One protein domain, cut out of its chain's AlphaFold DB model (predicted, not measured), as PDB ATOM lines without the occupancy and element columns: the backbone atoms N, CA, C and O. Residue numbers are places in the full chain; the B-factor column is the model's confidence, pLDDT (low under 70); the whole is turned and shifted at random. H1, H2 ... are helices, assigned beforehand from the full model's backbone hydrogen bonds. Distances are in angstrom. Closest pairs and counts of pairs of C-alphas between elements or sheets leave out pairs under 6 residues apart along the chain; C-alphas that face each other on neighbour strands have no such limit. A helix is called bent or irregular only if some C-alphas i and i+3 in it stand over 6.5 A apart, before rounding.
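AT A GLANCE: This is residues 115 to 169 of the 306 residues of an uncharacterized protein of Mobilicoccus pelagius NBRC 104925 (UniProt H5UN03). A long helical hairpin with very unequal arms: the short H1 leads into a tight turn, and H2 folds back past it and sticks out far beyond, with residues 144 to 169 standing free. The two helices meet only near the turn. The printed part has 55 residues, H1 then H2, no named strand, and is all helix. It is extended, with a radius of gyration of the C-alphas of 17.1 A, a rod spanning 56 by 21 by 6 A.

IN THESE COORDINATES: Find C-alpha 115 at (305.053, 272.545, 200.141); from there H1, residues 115 to 128, runs 20.0 A. H2, residues 134 to 168, starts at C-alpha 134 at (293.589, 291.657, 216.762) and runs 51.2 A to C-alpha 168 at (285.814, 252.651, 184.532). H2 is neither bent nor irregular, but only just: C-alphas 134 and 137 are 6.0 A apart.

HOW THE PARTS SIT: Look at residues 124 to 128 of H1 and 135 to 139 of H2: with these alone the helices touch, their closest C-alphas, of Val 128 and Ser 135, 6.4 A apart. This helical hairpin has a shallow tilt of 17 degrees, opposite ways. Each O i to N i+4 pair is within hydrogen-bond range in H1, and 30 of 31 in H2.

THE WHOLE: The C-alphas farthest apart, of Gly 132 and Leu 169, are 56.4 A apart. The printed part has no cut, and the link from H1 to H2 is tight. Look for pLDDT under 70 at residues 128, 131 and 133 to 135.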
ATOM      1  N   LEU A 115     303.934 271.669 199.773       73.00
ATOM      2  CA  LEU A 115     305.053 272.545 200.141       73.00
ATOM      3  C   LEU A 115     304.651 274.026 200.188       73.00
ATOM      4  O   LEU A 115     305.058 274.739 201.106       73.00
ATOM      5  N   VAL A 116     303.816 274.484 199.252       75.88
ATOM      6  CA  VAL A 116     303.274 275.852 199.248       75.88
ATOM      7  C   VAL A 116     302.375 276.079 200.464       75.88
ATOM      8  O   VAL A 116     302.534 277.085 201.154       75.88
ATOM      9  N   ALA A 117     301.489 275.133 200.786       76.94
ATOM     10  CA  ALA A 117     300.639 275.211 201.972       76.94
ATOM     11  C   ALA A 117     301.469 275.257 203.266       76.94
ATOM     12  O   ALA A 117     301.219 276.104 204.122       76.94
ATOM     13  N   LEU A 118     302.503 274.416 203.385       78.88
ATOM     14  CA  LEU A 118     303.422 274.428 204.525       78.88
ATOM     15  C   LEU A 118     304.132 275.785 204.663       78.88
ATOM     16  O   LEU A 118     304.198 276.344 205.756       78.88
ATOM     17  N   PHE A 119     304.624 276.344 203.555       80.38
ATOM     18  CA  PHE A 119     305.311 277.636 203.553       80.38
ATOM     19  C   PHE A 119     304.380 278.786 203.970       80.38
ATOM     20  O   PHE A 119     304.782 279.661 204.742       80.38
ATOM     21  N   ILE A 120     303.122 278.757 203.515       78.69
ATOM     22  CA  ILE A 120     302.079 279.708 203.920       78.69
ATOM     23  C   ILE A 120     301.812 279.592 205.425       78.69
ATOM     24  O   ILE A 120     301.825 280.607 206.117       78.69
ATOM     25  N   VAL A 121     301.651 278.376 205.958       78.69
ATOM     26  CA  VAL A 121     301.427 278.148 207.398       78.69
ATOM     27  C   VAL A 121     302.595 278.678 208.235       78.69
ATOM     28  O   VAL A 121     302.372 279.405 209.201       78.69
ATOM     29  N   VAL A 122     303.845 278.407 207.840       82.19
ATOM     30  CA  VAL A 122     305.041 278.916 208.539       82.19
ATOM     31  C   VAL A 122     305.087 280.448 208.533       82.19
ATOM     32  O   VAL A 122     305.393 281.068 209.556       82.19
ATOM     33  N   LYS A 123     304.749 281.085 207.405       80.38
ATOM     34  CA  LYS A 123     304.692 282.553 207.301       80.38
ATOM     35  C   LYS A 123     303.575 283.150 208.150       80.38
ATOM     36  O   LYS A 123     303.803 284.184 208.775       80.38
ATOM     37  N   ILE A 124     302.422 282.488 208.215       73.94
ATOM     38  CA  ILE A 124     301.307 282.888 209.074       73.94
ATOM     39  C   ILE A 124     301.729 282.814 210.545       73.94
ATOM     40  O   ILE A 124     301.622 283.820 211.237       73.94
ATOM     41  N   ILE A 125     302.308 281.700 211.009       76.50
ATOM     42  CA  ILE A 125     302.782 281.544 212.399       76.50
ATOM     43  C   ILE A 125     303.796 282.639 212.766       76.50
ATOM     44  O   ILE A 125     303.678 283.285 213.808       76.50
ATOM     45  N   GLY A 126     304.760 282.907 211.879       76.94
ATOM     46  CA  GLY A 126     305.758 283.957 212.086       76.94
ATOM     47  C   GLY A 126     305.204 285.388 212.045       76.94
ATOM     48  O   GLY A 126     305.873 286.299 212.543       76.94
ATOM     49  N   ALA A 127     304.031 285.605 211.440       71.25
ATOM     50  CA  ALA A 127     303.311 286.877 211.456       71.25
ATOM     51  C   ALA A 127     302.477 287.027 212.738       71.25
ATOM     52  O   ALA A 127     302.569 288.073 213.374       71.25
ATOM     53  N   VAL A 128     301.778 285.962 213.173       68.06
ATOM     54  CA  VAL A 128     301.010 285.925 214.438       68.06
ATOM     55  C   VAL A 128     301.903 286.313 215.613       68.06
ATOM     56  O   VAL A 128     301.531 287.154 216.423       68.06
ATOM     57  N   ALA A 129     303.112 285.744 215.675       76.44
ATOM     58  CA  ALA A 129     304.060 285.973 216.765       76.44
ATOM     59  C   ALA A 129     304.529 287.436 216.890       76.44
ATOM     60  O   ALA A 129     305.055 287.823 217.930       76.44
ATOM     61  N   ARG A 130     304.358 288.254 215.841       80.88
ATOM     62  CA  ARG A 130     304.763 289.670 215.811       80.88
ATOM     63  C   ARG A 130     303.605 290.650 215.983       80.88
ATOM     64  O   ARG A 130     303.853 291.841 216.148       80.88
ATOM     65  N   SER A 131     302.362 290.185 215.928       62.69
ATOM     66  CA  SER A 131     301.184 291.044 215.852       62.69
ATOM     67  C   SER A 131     300.289 290.881 217.080       62.69
ATOM     68  O   SER A 131     299.934 289.763 217.441       62.69
ATOM     69  N   GLY A 132     299.898 291.993 217.709       71.50
ATOM     70  CA  GLY A 132     298.996 292.003 218.867       71.50
ATOM     71  C   GLY A 132     297.610 291.392 218.595       71.50
ATOM     72  O   GLY A 132     297.230 291.132 217.452       71.50
ATOM     73  N   PHE A 133     296.848 291.197 219.679       64.38
ATOM     74  CA  PHE A 133     295.620 290.386 219.825       64.38
ATOM     75  C   PHE A 133     294.605 290.421 218.657       64.38
ATOM     76  O   PHE A 133     293.980 289.404 218.363       64.38
ATOM     77  N   GLY A 134     294.472 291.540 217.934       65.88
ATOM     78  CA  GLY A 134     293.589 291.657 216.762       65.88
ATOM     79  C   GLY A 134     293.928 290.715 215.595       65.88
ATOM     80  O   GLY A 134     293.054 290.388 214.797       65.88
ATOM     81  N   SER A 135     295.163 290.215 215.517       68.12
ATOM     82  CA  SER A 135     295.588 289.293 214.451       68.12
ATOM     83  C   SER A 135     295.202 287.835 214.714       68.12
ATOM     84  O   SER A 135     295.122 287.031 213.791       68.12
ATOM     85  N   VAL A 136     294.887 287.473 215.959       74.06
ATOM     86  CA  VAL A 136     294.471 286.101 216.290       74.06
ATOM     87  C   VAL A 136     293.115 285.775 215.652       74.06
ATOM     88  O   VAL A 136     292.929 284.673 215.139       74.06
ATOM     89  N   LEU A 137     292.195 286.744 215.600       76.44
ATOM     90  CA  LEU A 137     290.873 286.569 214.986       76.44
ATOM     91  C   LEU A 137     290.947 286.408 213.463       76.44
ATOM     92  O   LEU A 137     290.275 285.542 212.906       76.44
ATOM     93  N   THR A 138     291.784 287.196 212.785       75.75
ATOM     94  CA  THR A 138     291.947 287.092 211.326       75.75
ATOM     95  C   THR A 138     292.617 285.781 210.931       75.75
ATOM     96  O   THR A 138     292.182 285.128 209.983       75.75
ATOM     97  N   ILE A 139     293.621 285.341 211.689       76.81
ATOM     98  CA  ILE A 139     294.278 284.052 211.452       76.81
ATOM     99  C   ILE A 139     293.330 282.890 211.763       76.81
ATOM    100  O   ILE A 139     293.255 281.949 210.974       76.81
ATOM    101  N   GLY A 140     292.536 282.986 212.832       82.12
ATOM    102  CA  GLY A 140     291.474 282.023 213.126       82.12
ATOM    103  C   GLY A 140     290.465 281.894 211.980       82.12
ATOM    104  O   GLY A 140     290.149 280.780 211.566       82.12
ATOM    105  N   ALA A 141     290.024 283.016 211.404       82.00
ATOM    106  CA  ALA A 141     289.105 283.023 210.266       82.00
ATOM    107  C   ALA A 141     289.718 282.398 208.998       82.00
ATOM    108  O   ALA A 141     289.045 281.636 208.302       82.00
ATOM    109  N   LEU A 142     290.998 282.660 208.708       82.06
ATOM    110  CA  LEU A 142     291.695 282.056 207.565       82.06
ATOM    111  C   LEU A 142     291.869 280.542 207.726       82.06
ATOM    112  O   LEU A 142     291.647 279.798 206.770       82.06
ATOM    113  N   VAL A 143     292.222 280.078 208.928       84.69
ATOM    114  CA  VAL A 143     292.319 278.641 209.222       84.69
ATOM    115  C   VAL A 143     290.947 277.984 209.098       84.69
ATOM    116  O   VAL A 143     290.838 276.943 208.454       84.69
ATOM    117  N   LEU A 144     289.890 278.609 209.625       87.38
ATOM    118  CA  LEU A 144     288.522 278.108 209.493       87.38
ATOM    119  C   LEU A 144     288.113 277.979 208.017       87.38
ATOM    120  O   LEU A 144     287.641 276.922 207.609       87.38
ATOM    121  N   MET A 145     288.354 279.008 207.200       86.88
ATOM    122  CA  MET A 145     288.066 278.976 205.760       86.88
ATOM    123  C   MET A 145     288.869 277.894 205.030       86.88
ATOM    124  O   MET A 145     288.323 277.205 204.170       86.88
ATOM    125  N   ALA A 146     290.141 277.697 205.387       83.38
ATOM    126  CA  ALA A 146     290.966 276.634 204.818       83.38
ATOM    127  C   ALA A 146     290.451 275.236 205.200       83.38
ATOM    128  O   ALA A 146     290.404 274.349 204.349       83.38
ATOM    129  N   VAL A 147     290.022 275.041 206.452       86.50
ATOM    130  CA  VAL A 147     289.443 273.779 206.934       86.50
ATOM    131  C   VAL A 147     288.110 273.495 206.239       86.50
ATOM    132  O   VAL A 147     287.927 272.403 205.701       86.50
ATOM    133  N   VAL A 148     287.205 274.476 206.171       90.88
ATOM    134  CA  VAL A 148     285.922 274.350 205.457       90.88
ATOM    135  C   VAL A 148     286.155 274.058 203.972       90.88
ATOM    136  O   VAL A 148     285.551 273.138 203.423       90.88
ATOM    137  N   GLY A 149     287.084 274.776 203.334       87.81
ATOM    138  CA  GLY A 149     287.473 274.541 201.944       87.81
ATOM    139  C   GLY A 149     288.065 273.148 201.718       87.81
ATOM    140  O   GLY A 149     287.731 272.498 200.729       87.81
ATOM    141  N   TYR A 150     288.888 272.649 202.646       82.62
ATOM    142  CA  TYR A 150     289.429 271.292 202.595       82.62
ATOM    143  C   TYR A 150     288.319 270.240 202.687       82.62
ATOM    144  O   TYR A 150     288.275 269.340 201.851       82.62
ATOM    145  N   PHE A 151     287.382 270.379 203.629       84.25
ATOM    146  CA  PHE A 151     286.252 269.454 203.740       84.25
ATOM    147  C   PHE A 151     285.369 269.472 202.489       84.25
ATOM    148  O   PHE A 151     285.089 268.406 201.937       84.25
ATOM    149  N   ALA A 152     285.018 270.655 201.974       82.00
ATOM    150  CA  ALA A 152     284.259 270.791 200.729       82.00
ATOM    151  C   ALA A 152     284.992 270.155 199.532       82.00
ATOM    152  O   ALA A 152     284.392 269.430 198.738       82.00
ATOM    153  N   TYR A 153     286.312 270.348 199.440       81.44
ATOM    154  CA  TYR A 153     287.146 269.703 198.427       81.44
ATOM    155  C   TYR A 153     287.157 268.175 198.568       81.44
ATOM    156  O   TYR A 153     287.045 267.464 197.568       81.44
ATOM    157  N   THR A 154     287.268 267.648 199.792       73.88
ATOM    158  CA  THR A 154     287.232 266.197 200.021       73.88
ATOM    159  C   THR A 154     285.870 265.588 199.699       73.88
ATOM    160  O   THR A 154     285.835 264.531 199.070       73.88
ATOM    161  N   ALA A 155     284.773 266.274 200.032       72.44
ATOM    162  CA  ALA A 155     283.418 265.850 199.690       72.44
ATOM    163  C   ALA A 155     283.226 265.800 198.164       72.44
ATOM    164  O   ALA A 155     282.825 264.775 197.615       72.44
ATOM    165  N   HIS A 156     283.650 266.846 197.448       75.31
ATOM    166  CA  HIS A 156     283.585 266.862 195.984       75.31
ATOM    167  C   HIS A 156     284.479 265.786 195.329       75.31
ATOM    168  O   HIS A 156     284.153 265.201 194.290       75.31
ATOM    169  N   GLN A 157     285.626 265.466 195.937       78.56
ATOM    170  CA  GLN A 157     286.481 264.378 195.458       78.56
ATOM    171  C   GLN A 157     285.837 262.999 195.626       78.56
ATOM    172  O   GLN A 157     286.110 262.132 194.799       78.56
ATOM    173  N   GLN A 158     285.012 262.771 196.651       73.19
ATOM    174  CA  GLN A 158     284.302 261.497 196.816       73.19
ATOM    175  C   GLN A 158     283.293 261.286 195.686       73.19
ATOM    176  O   GLN A 158     283.368 260.279 194.983       73.19
ATOM    177  N   GLU A 159     282.468 262.294 195.412       72.94
ATOM    178  CA  GLU A 159     281.448 262.244 194.360       72.94
ATOM    179  C   GLU A 159     282.073 261.998 192.971       72.94
ATOM    180  O   GLU A 159     281.656 261.127 192.203       72.94
ATOM    181  N   THR A 160     283.183 262.681 192.667       79.12
ATOM    182  CA  THR A 160     283.884 262.470 191.390       79.12
ATOM    183  C   THR A 160     284.682 261.166 191.327       79.12
ATOM    184  O   THR A 160     285.057 260.752 190.225       79.12
ATOM    185  N   ARG A 161     285.008 260.535 192.464       75.38
ATOM    186  CA  ARG A 161     285.658 259.217 192.492       75.38
ATOM    187  C   ARG A 161     284.659 258.142 192.120       75.38
ATOM    188  O   ARG A 161     284.977 257.352 191.243       75.38
ATOM    189  N   GLU A 162     283.471 258.159 192.707       74.81
ATOM    190  CA  GLU A 162     282.426 257.180 192.403       74.81
ATOM    191  C   GLU A 162     282.019 257.252 190.935       74.81
ATOM    192  O   GLU A 162     282.108 256.246 190.233       74.81
ATOM    193  N   ALA A 163     281.738 258.452 190.416       79.94
ATOM    194  CA  ALA A 163     281.410 258.638 189.002       79.94
ATOM    195  C   ALA A 163     282.519 258.123 188.061       79.94
ATOM    196  O   ALA A 163     282.245 257.461 187.057       79.94
ATOM    197  N   ARG A 164     283.794 258.371 188.398       82.00
ATOM    198  CA  ARG A 164     284.938 257.862 187.621       82.00
ATOM    199  C   ARG A 164     285.098 256.351 187.745       82.00
ATOM    200  O   ARG A 164     285.442 255.701 186.758       82.00
ATOM    201  N   THR A 165     284.856 255.787 188.924       81.88
ATOM    202  CA  THR A 165     284.943 254.345 189.142       81.88
ATOM    203  C   THR A 165     283.833 253.633 188.375       81.88
ATOM    204  O   THR A 165     284.154 252.703 187.634       81.88
ATOM    205  N   VAL A 166     282.591 254.131 188.429       86.06
ATOM    206  CA  VAL A 166     281.445 253.668 187.619       86.06
ATOM    207  C   VAL A 166     281.779 253.702 186.130       86.06
ATOM    208  O   VAL A 166     281.657 252.683 185.455       86.06
ATOM    209  N   ALA A 167     282.309 254.819 185.623       86.69
ATOM    210  CA  ALA A 167     282.705 254.933 184.217       86.69
ATOM    211  C   ALA A 167     283.848 253.977 183.819       86.69
ATOM    212  O   ALA A 167     283.959 253.591 182.656       86.69
ATOM    213  N   SER A 168     284.706 253.587 184.770       86.44
ATOM    214  CA  SER A 168     285.814 252.651 184.532       86.44
ATOM    215  C   SER A 168     285.395 251.178 184.520       86.44
ATOM    216  O   SER A 168     286.169 250.327 184.075       86.44
ATOM    217  N   LEU A 169     284.196 250.863 185.020       92.12
ATOM    218  CA  LEU A 169     283.698 249.495 185.086       92.12
ATOM    219  C   LEU A 169     283.293 248.987 183.696       92.12
ATOM    220  O   LEU A 169     282.804 249.756 182.868       92.12
TER     221      LEU A 169